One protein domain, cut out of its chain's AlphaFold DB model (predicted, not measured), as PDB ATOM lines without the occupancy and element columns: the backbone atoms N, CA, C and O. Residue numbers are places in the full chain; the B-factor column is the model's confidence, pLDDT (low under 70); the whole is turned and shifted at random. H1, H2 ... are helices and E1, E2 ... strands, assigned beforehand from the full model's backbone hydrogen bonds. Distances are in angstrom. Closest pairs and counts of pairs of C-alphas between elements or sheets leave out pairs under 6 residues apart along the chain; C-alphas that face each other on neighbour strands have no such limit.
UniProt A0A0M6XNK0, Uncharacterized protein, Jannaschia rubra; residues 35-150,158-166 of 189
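This is residues 35 to 150 and 158 to 166 of the 189 residues of an uncharacterized protein of Jannaschia rubra (UniProt A0A0M6XNK0). Look for a sandwich, two sheets partly face to face: a strongly twisted sheet of seven strands, and a smaller sheet, E5 E2 E10, which covers one part of it. The short strands E7, E8 and E1 carry the larger sheet on past the smaller one to one end of the long shape, where H1 grazes it. The printed part has 125 residues, with one named helix and ten named strands in the order E1 H1 E2 E3 E4 E5 E6 E7 E8 E9 E10; the class is mostly strand, strands holding 58 of the 67 residues in named elements; the larger sheet is branched with antiparallel pairs, the smaller, in the order E5 E2 E10, mixed. The whole is compact, with a radius of gyration of the C-alphas of 15.2 A, yet elongated, spanning 48 by 27 by 23 A.

Find C-alpha 80 at (368.735, 338.244, 307.141); from there E3 runs 26.3 A to residue 88. E4, residues 93 to 101, measures 23.9 A. Residues 121 to 126 are E6, 15.9 A, which runs on into E7, residues 129 to 131, at 12 degrees. E8, residues 136 to 138, runs on into E9, residues 141 to 146, at 36 degrees. E1, residues 35 to 37, begins at (371.482, 329.762, 297.310), and H1, residues 40 to 48, follows, 12.1 A long. In the smaller sheet find E2, residues 63 to 70, 21.8 A; E5, residues 107 to 113, 19.1 A; and E10, residues 163 to 166, ending at (355.797, 326.488, 304.120).

Begin at E3: on one side is E4, its hairpin partner, with N 84 and O 98 at 2.9 A. On the other side are E6, with N 87 and O 124 at 2.8 A, and E7, with N 81 and O 130 at 2.9 A. E9 is beside E6, N 125 and O 142 being 2.9 A apart. E7 and E8 form a hairpin, N 129 to O 138 at 2.8 A, and E1 is the next neighbour of E8, N 36 to O 137 at 2.8 A. Across the sandwich the facing parts are 9.1 A centre to centre, their strands at 39 degrees; the closest C-alphas of E4 and E5, those of Phe 97 and Ala 110, are 5.4 A apart. E2 is antiparallel to E5, N 66 to O 110 at 3.0 A, and parallel to E10, N 69 to O 164 at 3.3 A. H1 only grazes the larger sheet with residues 40 to 47; its closest C-alpha pair with E8 is Tyr 43 and Met 136, 7.7 A. In H1 every O i to N i+4 pair is within hydrogen-bond range.

The C-alphas farthest apart, those of Ala 41 and Arg 150, are 49.2 A apart. Residues 151 to 157 are not printed, and C-alphas 150 and 158 are 14.9 A apart across the cut. Look at residues 49 to 62 for the long link, H1 to E2. The mean pLDDT of the printed part is 76.2, with residue 47 and residues 49 to 54, 141 to 150 and 158 to 166 under 70.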
ATOM      1  N   CYS A  35     370.747 328.646 296.758       82.38
ATOM      2  CA  CYS A  35     371.482 329.762 297.310       82.38
ATOM      3  C   CYS A  35     372.656 330.078 296.391       82.38
ATOM      4  O   CYS A  35     373.355 329.197 295.896       82.38
ATOM      5  N   HIS A  36     372.832 331.361 296.136       82.69
ATOM      6  CA  HIS A  36     373.922 331.915 295.371       82.69
ATOM      7  C   HIS A  36     374.760 332.768 296.317       82.69
ATOM      8  O   HIS A  36     374.236 333.678 296.960       82.69
ATOM      9  N   VAL A  37     376.045 332.445 296.415       80.00
ATOM     10  CA  VAL A  37     377.041 333.268 297.101       80.00
ATOM     11  C   VAL A  37     377.749 334.072 296.023       80.00
ATOM     12  O   VAL A  37     378.388 333.490 295.145       80.00
ATOM     13  N   GLY A  38     377.568 335.386 296.069       78.75
ATOM     14  CA  GLY A  38     378.150 336.317 295.114       78.75
ATOM     15  C   GLY A  38     379.396 337.002 295.663       78.75
ATOM     16  O   GLY A  38     379.699 336.978 296.858       78.75
ATOM     17  N   THR A  39     380.118 337.655 294.767       82.19
ATOM     18  CA  THR A  39     381.108 338.678 295.105       82.19
ATOM     19  C   THR A  39     380.432 339.916 295.710       82.19
ATOM     20  O   THR A  39     379.237 340.142 295.519       82.19
ATOM     21  N   ASP A  40     381.203 340.770 296.392       78.50
ATOM     22  CA  ASP A  40     380.700 342.056 296.906       78.50
ATOM     23  C   ASP A  40     380.064 342.915 295.797       78.50
ATOM     24  O   ASP A  40     379.081 343.613 296.036       78.50
ATOM     25  N   ALA A  41     380.611 342.849 294.577       80.56
ATOM     26  CA  ALA A  41     380.104 343.574 293.415       80.56
ATOM     27  C   ALA A  41     378.741 343.035 292.956       80.56
ATOM     28  O   ALA A  41     377.815 343.817 292.787       80.56
ATOM     29  N   GLU A  42     378.582 341.714 292.835       76.31
ATOM     30  CA  GLU A  42     377.293 341.091 292.492       76.31
ATOM     31  C   GLU A  42     376.226 341.375 293.556       76.31
ATOM     32  O   GLU A  42     375.062 341.611 293.232       76.31
ATOM     33  N   TYR A  43     376.623 341.400 294.831       73.56
ATOM     34  CA  TYR A  43     375.735 341.766 295.928       73.56
ATOM     35  C   TYR A  43     375.319 343.245 295.867       73.56
ATOM     36  O   TYR A  43     374.144 343.565 296.059       73.56
ATOM     37  N   ALA A  44     376.257 344.146 295.566       74.19
ATOM     38  CA  ALA A  44     375.983 345.571 295.400       74.19
ATOM     39  C   ALA A  44     375.101 345.854 294.175       74.19
ATOM     40  O   ALA A  44     374.141 346.614 294.291       74.19
ATOM     41  N   ASP A  45     375.369 345.213 293.036       75.44
ATOM     42  CA  ASP A  45     374.551 345.319 291.824       75.44
ATOM     43  C   ASP A  45     373.134 344.794 292.070       75.44
ATOM     44  O   ASP A  45     372.147 345.389 291.626       75.44
ATOM     45  N   TRP A  46     373.010 343.700 292.823       72.00
ATOM     46  CA  TRP A  46     371.716 343.180 293.236       72.00
ATOM     47  C   TRP A  46     370.970 344.165 294.147       72.00
ATOM     48  O   TRP A  46     369.807 344.448 293.873       72.00
ATOM     49  N   LEU A  47     371.617 344.731 295.175       68.81
ATOM     50  CA  LEU A  47     371.016 345.761 296.036       68.81
ATOM     51  C   LEU A  47     370.575 346.984 295.223       68.81
ATOM     52  O   LEU A  47     369.436 347.424 295.340       68.81
ATOM     53  N   ALA A  48     371.429 347.469 294.322       72.12
ATOM     54  CA  ALA A  48     371.135 348.610 293.461       72.12
ATOM     55  C   ALA A  48     369.978 348.327 292.485       72.12
ATOM     56  O   ALA A  48     369.133 349.189 292.259       72.12
ATOM     57  N   SER A  49     369.862 347.094 291.971       67.88
ATOM     58  CA  SER A  49     368.694 346.637 291.191       67.88
ATOM     59  C   SER A  49     367.378 346.733 291.970       67.88
ATOM     60  O   SER A  49     366.302 346.466 291.427       67.88
ATOM     61  N   HIS A  50     367.477 346.901 293.284       66.62
ATOM     62  CA  HIS A  50     366.450 346.591 294.252       66.62
ATOM     63  C   HIS A  50     366.109 347.779 295.171       66.62
ATOM     64  O   HIS A  50     365.067 347.711 295.824       66.62
ATOM     65  N   ASP A  51     366.912 348.850 295.152       60.25
ATOM     66  CA  ASP A  51     366.790 350.071 295.967       60.25
ATOM     67  C   ASP A  51     365.551 350.924 295.639       60.25
ATOM     68  O   ASP A  51     365.026 351.616 296.509       60.25
ATOM     69  N   ASP A  52     365.005 350.830 294.424       58.50
ATOM     70  CA  ASP A  52     363.784 351.557 294.030       58.50
ATOM     71  C   ASP A  52     362.485 350.913 294.558       58.50
ATOM     72  O   ASP A  52     361.377 351.260 294.133       58.50
ATOM     73  N   ARG A  53     362.581 349.926 295.456       63.91
ATOM     74  CA  ARG A  53     361.429 349.118 295.858       63.91
ATOM     75  C   ARG A  53     360.902 349.525 297.219       63.91
ATOM     76  O   ARG A  53     361.620 349.759 298.182       63.91
ATOM     77  N   GLY A  54     359.583 349.592 297.270       65.62
ATOM     78  CA  GLY A  54     358.816 349.676 298.495       65.62
ATOM     79  C   GLY A  54     357.743 348.606 298.469       65.62
ATOM     80  O   GLY A  54     357.352 348.107 297.407       65.62
ATOM     81  N   VAL A  55     357.232 348.274 299.651       72.75
ATOM     82  CA  VAL A  55     356.006 347.484 299.755       72.75
ATOM     83  C   VAL A  55     354.940 348.188 298.927       72.75
ATOM     84  O   VAL A  55     354.690 349.384 299.112       72.75
ATOM     85  N   ALA A  56     354.342 347.455 297.985       70.12
ATOM     86  CA  ALA A  56     353.343 348.046 297.114       70.12
ATOM     87  C   ALA A  56     352.225 348.635 297.989       70.12
ATOM     88  O   ALA A  56     351.789 347.977 298.945       70.12
ATOM     89  N   PRO A  57     351.735 349.851 297.685       71.50
ATOM     90  CA  PRO A  57     350.554 350.359 298.355       71.50
ATOM     91  C   PRO A  57     349.428 349.337 298.212       71.50
ATOM     92  O   PRO A  57     349.401 348.534 297.269       71.50
ATOM     93  N   ARG A  58     348.511 349.344 299.184       78.25
ATOM     94  CA  ARG A  58     347.406 348.387 299.230       78.25
ATOM     95  C   ARG A  58     346.768 348.280 297.836       78.25
ATOM     96  O   ARG A  58     346.353 349.306 297.307       78.25
ATOM     97  N   PRO A  59     346.683 347.070 297.251       75.25
ATOM     98  CA  PRO A  59     346.150 346.904 295.912       75.25
ATOM     99  C   PRO A  59     344.744 347.477 295.755       75.25
ATOM    100  O   PRO A  59     343.892 347.252 296.619       75.25
ATOM    101  N   ASP A  60     344.488 348.108 294.612       73.06
ATOM    102  CA  ASP A  60     343.128 348.433 294.192       73.06
ATOM    103  C   ASP A  60     342.320 347.159 293.903       73.06
ATOM    104  O   ASP A  60     342.837 346.165 293.379       73.06
ATOM    105  N   GLY A  61     341.025 347.206 294.223       78.12
ATOM    106  CA  GLY A  61     340.089 346.105 294.003       78.12
ATOM    107  C   GLY A  61     339.999 345.107 295.167       78.12
ATOM    108  O   GLY A  61     340.363 345.416 296.306       78.12
ATOM    109  N   PRO A  62     339.435 343.910 294.926       81.38
ATOM    110  CA  PRO A  62     339.275 342.915 295.973       81.38
ATOM    111  C   PRO A  62     340.632 342.361 296.414       81.38
ATOM    112  O   PRO A  62     341.451 341.915 295.608       81.38
ATOM    113  N   VAL A  63     340.842 342.359 297.728       83.00
ATOM    114  CA  VAL A  63     342.060 341.854 298.366       83.00
ATOM    115  C   VAL A  63     341.754 340.728 299.341       83.00
ATOM    116  O   VAL A  63     340.644 340.617 299.870       83.00
ATOM    117  N   ARG A  64     342.771 339.916 299.622       80.00
ATOM    118  CA  ARG A  64     342.768 338.890 300.663       80.00
ATOM    119  C   ARG A  64     343.968 339.053 301.570       80.00
ATOM    120  O   ARG A  64     345.039 339.427 301.112       80.00
ATOM    121  N   THR A  65     343.782 338.721 302.839       84.81
ATOM    122  CA  THR A  65     344.880 338.639 303.798       84.81
ATOM    123  C   THR A  65     345.259 337.180 304.004       84.81
ATOM    124  O   THR A  65     344.374 336.352 304.214       84.81
ATOM    125  N   ALA A  66     346.551 336.877 303.936       83.00
ATOM    126  CA  ALA A  66     347.106 335.553 304.206       83.00
ATOM    127  C   ALA A  66     348.325 335.680 305.124       83.00
ATOM    128  O   ALA A  66     349.014 336.699 305.086       83.00
ATOM    129  N   ALA A  67     348.577 334.658 305.942       85.94
ATOM    130  CA  ALA A  67     349.748 334.588 306.805       85.94
ATOM    131  C   ALA A  67     350.650 333.426 306.370       85.94
ATOM    132  O   ALA A  67     350.206 332.282 306.265       85.94
ATOM    133  N   PHE A  68     351.924 333.722 306.143       84.12
ATOM    134  CA  PHE A  68     352.931 332.758 305.719       84.12
ATOM    135  C   PHE A  68     353.932 332.544 306.843       84.12
ATOM    136  O   PHE A  68     354.554 333.500 307.303       84.12
ATOM    137  N   VAL A  69     354.089 331.295 307.280       86.75
ATOM    138  CA  VAL A  69     355.130 330.925 308.242       86.75
ATOM    139  C   VAL A  69     356.369 330.500 307.465       86.75
ATOM    140  O   VAL A  69     356.322 329.509 306.730       86.75
ATOM    141  N   LEU A  70     357.471 331.224 307.650       84.31
ATOM    142  CA  LEU A  70     358.748 330.893 307.028       84.31
ATOM    143  C   LEU A  70     359.443 329.756 307.804       84.31
ATOM    144  O   LEU A  70     359.788 329.914 308.977       84.31
ATOM    145  N   ASP A  71     359.650 328.612 307.144       80.75
ATOM    146  CA  ASP A  71     360.293 327.403 307.698       80.75
ATOM    147  C   ASP A  71     361.434 326.924 306.769       80.75
ATOM    148  O   ASP A  71     361.315 325.873 306.129       80.75
ATOM    149  N   PRO A  72     362.523 327.706 306.612       76.69
ATOM    150  CA  PRO A  72     363.685 327.276 305.833       76.69
ATOM    151  C   PRO A  72     364.400 326.083 306.497       76.69
ATOM    152  O   PRO A  72     364.292 325.883 307.709       76.69
ATOM    153  N   PRO A  73     365.196 325.307 305.739       72.12
ATOM    154  CA  PRO A  73     365.969 324.186 306.282       72.12
ATOM    155  C   PRO A  73     367.193 324.610 307.123       72.12
ATOM    156  O   PRO A  73     367.919 323.751 307.613       72.12
ATOM    157  N   PHE A  74     367.411 325.910 307.319       78.56
ATOM    158  CA  PHE A  74     368.533 326.492 308.056       78.56
ATOM    159  C   PHE A  74     368.054 327.617 308.985       78.56
ATOM    160  O   PHE A  74     366.967 328.161 308.789       78.56
ATOM    161  N   PRO A  75     368.828 327.987 310.017       82.88
ATOM    162  CA  PRO A  75     368.451 329.072 310.912       82.88
ATOM    163  C   PRO A  75     368.563 330.449 310.241       82.88
ATOM    164  O   PRO A  75     369.484 330.711 309.466       82.88
ATOM    165  N   PHE A  76     367.642 331.342 310.605       86.56
ATOM    166  CA  PHE A  76     367.758 332.763 310.289       86.56
ATOM    167  C   PHE A  76     368.832 333.437 311.144       86.56
ATOM    168  O   PHE A  76     368.965 333.135 312.334       86.56
ATOM    169  N   GLU A  77     369.539 334.383 310.539       87.81
ATOM    170  CA  GLU A  77     370.467 335.301 311.191       87.81
ATOM    171  C   GLU A  77     369.851 336.694 311.353       87.81
ATOM    172  O   GLU A  77     368.808 337.024 310.790       87.81
ATOM    173  N   ARG A  78     370.477 337.521 312.196       87.06
ATOM    174  CA  ARG A  78     369.943 338.839 312.571       87.06
ATOM    175  C   ARG A  78     369.925 339.825 311.400       87.06
ATOM    176  O   ARG A  78     369.098 340.734 311.397       87.06
ATOM    177  N   ASP A  79     370.855 339.684 310.468       88.38
ATOM    178  CA  ASP A  79     370.987 340.509 309.270       88.38
ATOM    179  C   ASP A  79     370.307 339.889 308.039       88.38
ATOM    180  O   ASP A  79     370.455 340.423 306.941       88.38
ATOM    181  N   ASP A  80     369.541 338.805 308.218       87.88
ATOM    182  CA  ASP A  80     368.735 338.244 307.141       87.88
ATOM    183  C   ASP A  80     367.579 339.184 306.779       87.88
ATOM    184  O   ASP A  80     366.778 339.617 307.620       87.88
ATOM    185  N   LEU A  81     367.457 339.443 305.483       88.50
ATOM    186  CA  LEU A  81     366.377 340.208 304.876       88.50
ATOM    187  C   LEU A  81     365.581 339.303 303.942       88.50
ATOM    188  O   LEU A  81     366.122 338.354 303.376       88.50
ATOM    189  N   THR A  82     364.305 339.609 303.730       88.81
ATOM    190  CA  THR A  82     363.499 338.945 302.703       88.81
ATOM    191  C   THR A  82     362.671 339.945 301.910       88.81
ATOM    192  O   THR A  82     362.234 340.963 302.443       88.81
ATOM    193  N   ILE A  83     362.458 339.645 300.629       88.00
ATOM    194  CA  ILE A  83     361.560 340.402 299.749       88.00
ATOM    195  C   ILE A  83     360.451 339.459 299.321       88.00
ATOM    196  O   ILE A  83     360.543 338.777 298.303       88.00
ATOM    197  N   ALA A  84     359.413 339.359 300.139       89.25
ATOM    198  CA  ALA A  84     358.348 338.413 299.878       89.25
ATOM    199  C   ALA A  84     357.361 338.972 298.852       89.25
ATOM    200  O   ALA A  84     356.842 340.089 298.979       89.25
ATOM    201  N   GLN A  85     357.093 338.164 297.833       88.44
ATOM    202  CA  GLN A  85     356.322 338.550 296.665       88.44
ATOM    203  C   GLN A  85     355.326 337.469 296.249       88.44
ATOM    204  O   GLN A  85     355.536 336.276 296.461       88.44
ATOM    205  N   ALA A  86     354.233 337.897 295.631       86.94
ATOM    206  CA  ALA A  86     353.231 337.031 295.029       86.94
ATOM    207  C   ALA A  86     352.965 337.474 293.591       86.94
ATOM    208  O   ALA A  86     352.792 338.666 293.328       86.94
ATOM    209  N   TYR A  87     352.900 336.517 292.674       84.88
ATOM    210  CA  TYR A  87     352.573 336.731 291.273       84.88
ATOM    211  C   TYR A  87     351.305 335.965 290.899       84.88
ATOM    212  O   TYR A  87     351.162 334.783 291.211       84.88
ATOM    213  N   SER A  88     350.381 336.651 290.229       79.81
ATOM    214  CA  SER A  88     349.198 336.040 289.618       79.81
ATOM    215  C   SER A  88     349.420 335.979 288.113       79.81
ATOM    216  O   SER A  88     349.440 337.023 287.456       79.81
ATOM    217  N   GLU A  89     349.563 334.770 287.565       77.06
ATOM    218  CA  GLU A  89     349.730 334.569 286.118       77.06
ATOM    219  C   GLU A  89     348.523 335.107 285.342       77.06
ATOM    220  O   GLU A  89     348.680 335.778 284.326       77.06
ATOM    221  N   LEU A  90     347.313 334.905 285.877       74.12
ATOM    222  CA  LEU A  90     346.062 335.373 285.271       74.12
ATOM    223  C   LEU A  90     346.017 336.893 285.096       74.12
ATOM    224  O   LEU A  90     345.387 337.392 284.168       74.12
ATOM    225  N   LYS A  91     346.653 337.633 286.007       73.75
ATOM    226  CA  LYS A  91     346.671 339.100 285.991       73.75
ATOM    227  C   LYS A  91     347.972 339.679 285.450       73.75
ATOM    228  O   LYS A  91     348.063 340.896 285.310       73.75
ATOM    229  N   GLY A  92     348.984 338.842 285.224       78.19
ATOM    230  CA  GLY A  92     350.324 339.271 284.835       78.19
ATOM    231  C   GLY A  92     350.980 340.227 285.836       78.19
ATOM    232  O   GLY A  92     351.790 341.058 285.432       78.19
ATOM    233  N   ARG A  93     350.614 340.169 287.125       77.81
ATOM    234  CA  ARG A  93     351.002 341.185 288.117       77.81
ATOM    235  C   ARG A  93     351.717 340.582 289.319       77.81
ATOM    236  O   ARG A  93     351.196 339.666 289.955       77.81
ATOM    237  N   GLN A  94     352.863 341.168 289.660       83.12
ATOM    238  CA  GLN A  94     353.611 340.896 290.884       83.12
ATOM    239  C   GLN A  94     353.240 341.904 291.978       83.12
ATOM    240  O   GLN A  94     353.007 343.082 291.710       83.12
ATOM    241  N   VAL A  95     353.186 341.440 293.223       84.44
ATOM    242  CA  VAL A  95     353.003 342.269 294.415       84.44
ATOM    243  C   VAL A  95     354.072 341.908 295.426       84.44
ATOM    244  O   VAL A  95     354.162 340.751 295.828       84.44
ATOM    245  N   ILE A  96     354.844 342.904 295.852       88.50
ATOM    246  CA  ILE A  96     355.746 342.805 297.000       88.50
ATOM    247  C   ILE A  96     354.930 343.150 298.241       88.50
ATOM    248  O   ILE A  96     354.335 344.229 298.312       88.50
ATOM    249  N   PHE A  97     354.868 342.222 299.192       87.31
ATOM    250  CA  PHE A  97     354.097 342.380 300.427       87.31
ATOM    251  C   PHE A  97     354.969 342.411 301.684       87.31
ATOM    252  O   PHE A  97     354.459 342.714 302.760       87.31
ATOM    253  N   HIS A  98     356.262 342.123 301.555       89.56
ATOM    254  CA  HIS A  98     357.255 342.337 302.599       89.56
ATOM    255  C   HIS A  98     358.582 342.706 301.951       89.56
ATOM    256  O   HIS A  98     358.971 342.077 300.970       89.56
ATOM    257  N   ASP A  99     359.262 343.693 302.515       89.12
ATOM    258  CA  ASP A  99     360.614 344.080 302.132       89.12
ATOM    259  C   ASP A  99     361.355 344.508 303.400       89.12
ATOM    260  O   ASP A  99     360.952 345.466 304.069       89.12
ATOM    261  N   GLY A 100     362.372 343.738 303.784       88.44
ATOM    262  CA  GLY A 100     363.216 344.042 304.933       88.44
ATOM    263  C   GLY A 100     363.415 342.866 305.891       88.44
ATOM    264  O   GLY A 100     363.321 341.703 305.479       88.44
ATOM    265  N   PRO A 101     363.714 343.142 307.177       90.38
ATOM    266  CA  PRO A 101     364.073 342.119 308.152       90.38
ATOM    267  C   PRO A 101     362.999 341.055 308.330       90.38
ATOM    268  O   PRO A 101     361.799 341.335 308.276       90.38
ATOM    269  N   ILE A 102     363.438 339.829 308.595       89.94
ATOM    270  CA  ILE A 102     362.532 338.720 308.884       89.94
ATOM    271  C   ILE A 102     361.909 338.926 310.275       89.94
ATOM    272  O   ILE A 102     362.646 339.107 311.249       89.94
ATOM    273  N   PRO A 103     360.569 338.886 310.415       90.00
ATOM    274  CA  PRO A 103     359.926 338.982 311.722       90.00
ATOM    275  C   PRO A 103     360.393 337.882 312.677       90.00
ATOM    276  O   PRO A 103     360.589 336.736 312.275       90.00
ATOM    277  N   GLY A 104     360.529 338.207 313.966       87.88
ATOM    278  CA  GLY A 104     361.013 337.254 314.971       87.88
ATOM    279  C   GLY A 104     360.106 336.031 315.160       87.88
ATOM    280  O   GLY A 104     360.591 334.945 315.476       87.88
ATOM    281  N   ASP A 105     358.803 336.183 314.914       89.81
ATOM    282  CA  ASP A 105     357.822 335.091 314.902       89.81
ATOM    283  C   ASP A 105     357.769 334.336 313.559       89.81
ATOM    284  O   ASP A 105     357.080 333.321 313.449       89.81
ATOM    285  N   ARG A 106     358.535 334.799 312.561       88.12
ATOM    286  CA  ARG A 106     358.643 334.249 311.202       88.12
ATOM    287  C   ARG A 106     357.326 334.265 310.429       88.12
ATOM    288  O   ARG A 106     357.174 333.501 309.473       88.12
ATOM    289  N   VAL A 107     356.378 335.110 310.834       90.25
ATOM    290  CA  VAL A 107     355.080 335.234 310.176       90.25
ATOM    291  C   VAL A 107     355.068 336.470 309.287       90.25
ATOM    292  O   VAL A 107     355.153 337.600 309.758       90.25
ATOM    293  N   LEU A 108     354.888 336.260 307.986       88.31
ATOM    294  CA  LEU A 108     354.620 337.333 307.032       88.31
ATOM    295  C   LEU A 108     353.123 337.432 306.769       88.31
ATOM    296  O   LEU A 108     352.498 336.460 306.352       88.31
ATOM    297  N   THR A 109     352.545 338.614 306.974       87.62
ATOM    298  CA  THR A 109     351.145 338.878 306.620       87.62
ATOM    299  C   THR A 109     351.086 339.610 305.289       87.62
ATOM    300  O   THR A 109     351.584 340.724 305.170       87.62
ATOM    301  N   ALA A 110     350.439 339.009 304.296       86.06
ATOM    302  CA  ALA A 110     350.309 339.579 302.963       86.06
ATOM    303  C   ALA A 110     348.889 340.080 302.701       86.06
ATOM    304  O   ALA A 110     347.923 339.388 303.019       86.06
ATOM    305  N   VAL A 111     348.764 341.242 302.055       85.81
ATOM    306  CA  VAL A 111     347.506 341.733 301.473       85.81
ATOM    307  C   VAL A 111     347.589 341.579 299.956       85.81
ATOM    308  O   VAL A 111     348.229 342.366 299.266       85.81
ATOM    309  N   LEU A 112     346.953 340.531 299.444       83.06
ATOM    310  CA  LEU A 112     347.107 340.050 298.076       83.06
ATOM    311  C   LEU A 112     345.901 340.455 297.221       83.06
ATOM    312  O   LEU A 112     344.765 340.234 297.652       83.06
ATOM    313  N   PRO A 113     346.100 341.019 296.018       79.69
ATOM    314  CA  PRO A 113     345.001 341.261 295.096       79.69
ATOM    315  C   PRO A 113     344.496 339.935 294.540       79.69
ATOM    316  O   PRO A 113     345.283 339.112 294.087       79.69
ATOM    317  N   VAL A 114     343.180 339.773 294.480       79.19
ATOM    318  CA  VAL A 114     342.541 338.587 293.893       79.19
ATOM    319  C   VAL A 114     341.514 338.975 292.854       79.19
ATOM    320  O   VAL A 114     341.091 340.129 292.807       79.19
ATOM    321  N   ALA A 115     341.197 338.087 291.918       79.44
ATOM    322  CA  ALA A 115     340.154 338.365 290.926       79.44
ATOM    323  C   ALA A 115     338.763 338.333 291.581       79.44
ATOM    324  O   ALA A 115     337.955 339.237 291.389       79.44
ATOM    325  N   ASP A 116     338.535 337.329 292.428       79.50
ATOM    326  CA  ASP A 116     337.299 337.115 293.177       79.50
ATOM    327  C   ASP A 116     337.658 336.776 294.636       79.50
ATOM    328  O   ASP A 116     338.409 335.830 294.878       79.50
ATOM    329  N   PRO A 117     337.135 337.493 295.651       77.12
ATOM    330  CA  PRO A 117     337.420 337.229 297.062       77.12
ATOM    331  C   PRO A 117     336.824 335.919 297.605       77.12
ATOM    332  O   PRO A 117     337.107 335.569 298.749       77.12
ATOM    333  N   THR A 118     336.075 335.166 296.795       77.19
ATOM    334  CA  THR A 118     335.441 333.891 297.159       77.19
ATOM    335  C   THR A 118     335.911 332.673 296.353       77.19
ATOM    336  O   THR A 118     335.719 331.549 296.819       77.19
ATOM    337  N   ALA A 119     336.552 332.858 295.194       75.81
ATOM    338  CA  ALA A 119     337.040 331.758 294.353       75.81
ATOM    339  C   ALA A 119     338.450 331.266 294.753       75.81
ATOM    340  O   ALA A 119     339.256 332.038 295.276       75.81
ATOM    341  N   PRO A 120     338.809 329.996 294.527       76.75
ATOM    342  CA  PRO A 120     340.208 329.575 294.597       76.75
ATOM    343  C   PRO A 120     341.062 330.371 293.598       76.75
ATOM    344  O   PRO A 120     340.634 330.579 292.465       76.75
ATOM    345  N   GLU A 121     342.257 330.796 294.007       76.44
ATOM    346  CA  GLU A 121     343.229 331.444 293.117       76.44
ATOM    347  C   GLU A 121     344.615 330.827 293.346       76.44
ATOM    348  O   GLU A 121     344.981 330.503 294.481       76.44
ATOM    349  N   VAL A 122     345.357 330.624 292.258       79.81
ATOM    350  CA  VAL A 122     346.737 330.126 292.288       79.81
ATOM    351  C   VAL A 122     347.665 331.324 292.235       79.81
ATOM    352  O   VAL A 122     347.529 332.169 291.351       79.81
ATOM    353  N   LEU A 123     348.591 331.396 293.187       80.38
ATOM    354  CA  LEU A 123     349.611 332.433 293.226       80.38
ATOM    355  C   LEU A 123     350.986 331.775 293.265       80.38
ATOM    356  O   LEU A 123     351.219 330.829 294.022       80.38
ATOM    357  N   ILE A 124     351.906 332.308 292.473       84.25
ATOM    358  CA  ILE A 124     353.318 331.950 292.554       84.25
ATOM    359  C   ILE A 124     353.932 332.838 293.627       84.25
ATOM    360  O   ILE A 124     353.969 334.061 293.482       84.25
ATOM    361  N   LEU A 125     354.377 332.238 294.724       85.06
ATOM    362  CA  LEU A 125     355.024 332.956 295.812       85.06
ATOM    363  C   LEU A 125     356.538 332.895 295.644       85.06
ATOM    364  O   LEU A 125     357.092 331.840 295.336       85.06
ATOM    365  N   GLY A 126     357.197 334.025 295.880       85.31
ATOM    366  CA  GLY A 126     358.645 334.139 295.976       85.31
ATOM    367  C   GLY A 126     359.030 334.681 297.347       85.31
ATOM    368  O   GLY A 126     358.461 335.675 297.791       85.31
ATOM    369  N   PHE A 127     359.990 334.043 298.007       86.31
ATOM    370  CA  PHE A 127     360.488 334.457 299.323       86.31
ATOM    371  C   PHE A 127     362.006 334.586 299.344       86.31
ATOM    372  O   PHE A 127     362.640 333.990 300.206       86.31
ATOM    373  N   PRO A 128     362.634 335.291 298.397       84.94
ATOM    374  CA  PRO A 128     364.075 335.414 298.404       84.94
ATOM    375  C   PRO A 128     364.586 335.950 299.752       84.94
ATOM    376  O   PRO A 128     363.990 336.861 300.334       84.94
ATOM    377  N   LEU A 129     365.658 335.344 300.255       87.56
ATOM    378  CA  LEU A 129     366.361 335.714 301.479       87.56
ATOM    379  C   LEU A 129     367.756 336.175 301.131       87.56
ATOM    380  O   LEU A 129     368.427 335.581 300.290       87.56
ATOM    381  N   TYR A 130     368.196 337.191 301.848       85.19
ATOM    382  CA  TYR A 130     369.475 337.827 301.645       85.19
ATOM    383  C   TYR A 130     370.199 337.900 302.967       85.19
ATOM    384  O   TYR A 130     369.656 338.431 303.934       85.19
ATOM    385  N   ARG A 131     371.424 337.383 302.983       87.56
ATOM    386  CA  ARG A 131     372.321 337.436 304.131       87.56
ATOM    387  C   ARG A 131     373.527 338.269 303.764       87.56
ATOM    388  O   ARG A 131     374.370 337.847 302.969       87.56
ATOM    389  N   ARG A 132     373.599 339.463 304.343       82.31
ATOM    390  CA  ARG A 132     374.655 340.423 304.034       82.31
ATOM    391  C   ARG A 132     376.016 339.940 304.524       82.31
ATOM    392  O   ARG A 132     376.994 340.087 303.804       82.31
ATOM    393  N   SER A 133     376.073 339.329 305.706       83.38
ATOM    394  CA  SER A 133     377.302 338.796 306.308       83.38
ATOM    395  C   SER A 133     378.016 337.749 305.443       83.38
ATOM    396  O   SER A 133     379.217 337.549 305.607       83.38
ATOM    397  N   ALA A 134     377.295 337.112 304.516       83.81
ATOM    398  CA  ALA A 134     377.794 336.049 303.651       83.81
ATOM    399  C   ALA A 134     377.714 336.384 302.149       83.81
ATOM    400  O   ALA A 134     377.953 335.493 301.338       83.81
ATOM    401  N   ASN A 135     377.342 337.617 301.765       84.56
ATOM    402  CA  ASN A 135     377.052 338.000 300.370       84.56
ATOM    403  C   ASN A 135     376.177 336.973 299.639       84.56
ATOM    404  O   ASN A 135     376.428 336.581 298.497       84.56
ATOM    405  N   MET A 136     375.160 336.486 300.341       85.62
ATOM    406  CA  MET A 136     374.391 335.330 299.915       85.62
ATOM    407  C   MET A 136     372.946 335.724 299.634       85.62
ATOM    408  O   MET A 136     372.308 336.424 300.424       85.62
ATOM    409  N   ALA A 137     372.418 335.201 298.534       83.56
ATOM    410  CA  ALA A 137     371.022 335.280 298.148       83.56
ATOM    411  C   ALA A 137     370.458 333.868 297.960       83.56
ATOM    412  O   ALA A 137     370.927 333.108 297.118       83.56
ATOM    413  N   CYS A 138     369.422 333.514 298.707       81.81
ATOM    414  CA  CYS A 138     368.690 332.266 298.548       81.81
ATOM    415  C   CYS A 138     367.318 332.562 297.963       81.81
ATOM    416  O   CYS A 138     366.554 333.322 298.548       81.81
ATOM    417  N   VAL A 139     366.977 331.955 296.828       76.62
ATOM    418  CA  VAL A 139     365.673 332.184 296.195       76.62
ATOM    419  C   VAL A 139     364.818 330.936 296.317       76.62
ATOM    420  O   VAL A 139     365.103 329.901 295.714       76.62
ATOM    421  N   TRP A 140     363.711 331.054 297.047       73.62
ATOM    422  CA  TRP A 140     362.635 330.074 296.987       73.62
ATOM    423  C   TRP A 140     361.467 330.662 296.233       73.62
ATOM    424  O   TRP A 140     360.952 331.726 296.576       73.62
ATOM    425  N   ALA A 141     361.033 329.916 295.231       64.44
ATOM    426  CA  ALA A 141     359.744 330.098 294.613       64.44
ATOM    427  C   ALA A 141     358.939 328.813 294.798       64.44
ATOM    428  O   ALA A 141     359.488 327.706 294.750       64.44
ATOM    429  N   GLY A 142     357.642 328.960 295.023       64.81
ATOM    430  CA  GLY A 142     356.713 327.844 295.002       64.81
ATOM    431  C   GLY A 142     355.340 328.295 294.546       64.81
ATOM    432  O   GLY A 142     354.913 329.418 294.806       64.81
ATOM    433  N   GLU A 143     354.658 327.398 293.853       65.81
ATOM    434  CA  GLU A 143     353.250 327.555 293.523       65.81
ATOM    435  C   GLU A 143     352.429 327.196 294.761       65.81
ATOM    436  O   GLU A 143     352.513 326.074 295.267       65.81
ATOM    437  N   GLU A 144     351.650 328.148 295.268       66.75
ATOM    438  CA  GLU A 144     350.737 327.912 296.380       66.75
ATOM    439  C   GLU A 144     349.293 328.135 295.934       66.75
ATOM    440  O   GLU A 144     348.920 329.157 295.348       66.75
ATOM    441  N   TYR A 145     348.453 327.152 296.252       65.19
ATOM    442  CA  TYR A 145     347.015 327.247 296.050       65.19
ATOM    443  C   TYR A 145     346.405 327.984 297.235       65.19
ATOM    444  O   TYR A 145     346.179 327.400 298.300       65.19
ATOM    445  N   LEU A 146     346.064 329.257 297.051       67.19
ATOM    446  CA  LEU A 146     345.341 330.001 298.071       67.19
ATOM    447  C   LEU A 146     343.836 329.764 297.909       67.19
ATOM    448  O   LEU A 146     343.114 330.499 297.231       67.19
ATOM    449  N   THR A 147     343.342 328.721 298.574       59.25
ATOM    450  CA  THR A 147     341.899 328.473 298.677       59.25
ATOM    451  C   THR A 147     341.351 329.150 299.928       59.25
ATOM    452  O   THR A 147     341.721 328.784 301.042       59.25
ATOM    453  N   LEU A 148     340.442 330.118 299.766       52.25
ATOM    454  CA  LEU A 148     339.682 330.643 300.899       52.25
ATOM    455  C   LEU A 148     338.411 329.822 301.138       52.25
ATOM    456  O   LEU A 148     337.689 329.520 300.185       52.25
ATOM    457  N   PRO A 149     338.065 329.519 302.400       48.12
ATOM    458  CA  PRO A 149     336.737 329.021 302.713       48.12
ATOM    459  C   PRO A 149     335.692 330.111 302.423       48.12
ATOM    460  O   PRO A 149     335.904 331.291 302.713       48.12
ATOM    461  N   ARG A 150     334.527 329.715 301.887       46.28
ATOM    462  CA  ARG A 150     333.367 330.612 301.736       46.28
ATOM    463  C   ARG A 150     333.083 331.289 303.078       46.28
ATOM    464  O   ARG A 150     332.881 330.600 304.079       46.28
ATOM    465  N   GLY A 158     338.269 340.470 312.580       33.75
ATOM    466  CA  GLY A 158     339.215 340.289 311.477       33.75
ATOM    467  C   GLY A 158     339.448 338.815 311.151       33.75
ATOM    468  O   GLY A 158     339.782 338.020 312.024       33.75
ATOM    469  N   SER A 159     339.226 338.440 309.891       35.09
ATOM    470  CA  SER A 159     339.480 337.083 309.425       35.09
ATOM    471  C   SER A 159     340.980 336.893 309.232       35.09
ATOM    472  O   SER A 159     341.494 337.070 308.130       35.09
ATOM    473  N   THR A 160     341.674 336.531 310.304       38.25
ATOM    474  CA  THR A 160     342.960 335.840 310.220       38.25
ATOM    475  C   THR A 160     342.639 334.404 309.816       38.25
ATOM    476  O   THR A 160     342.071 333.655 310.608       38.25
ATOM    477  N   CYS A 161     342.884 334.016 308.564       34.09
ATOM    478  CA  CYS A 161     342.731 332.621 308.159       34.09
ATOM    479  C   CYS A 161     343.815 332.212 307.161       34.09
ATOM    480  O   CYS A 161     344.202 333.002 306.304       34.09
ATOM    481  N   CYS A 162     344.233 330.952 307.312       40.47
ATOM    482  CA  CYS A 162     345.339 330.243 306.668       40.47
ATOM    483  C   CYS A 162     346.727 330.660 307.176       40.47
ATOM    484  O   CYS A 162     347.354 331.555 306.625       40.47
ATOM    485  N   ALA A 163     347.210 329.962 308.209       36.06
ATOM    486  CA  ALA A 163     348.641 329.779 308.415       36.06
ATOM    487  C   ALA A 163     349.066 328.586 307.548       36.06
ATOM    488  O   ALA A 163     348.772 327.437 307.887       36.06
ATOM    489  N   SER A 164     349.694 328.837 306.401       42.53
ATOM    490  CA  SER A 164     350.390 327.776 305.674       42.53
ATOM    491  C   SER A 164     351.778 327.609 306.289       42.53
ATOM    492  O   SER A 164     352.551 328.561 306.412       42.53
ATOM    493  N   ARG A 165     352.090 326.386 306.733       40.72
ATOM    494  CA  ARG A 165     353.462 326.008 307.081       40.72
ATOM    495  C   ARG A 165     354.182 325.727 305.769       40.72
ATOM    496  O   ARG A 165     353.867 324.739 305.103       40.72
ATOM    497  N   TRP A 166     355.109 326.598 305.396       42.16
ATOM    498  CA  TRP A 166     355.797 326.488 304.120       42.16
ATOM    499  C   TRP A 166     356.935 325.473 304.225       42.16
ATOM    500  O   TRP A 166     358.025 325.773 304.693       42.16
TER     501      TRP A 166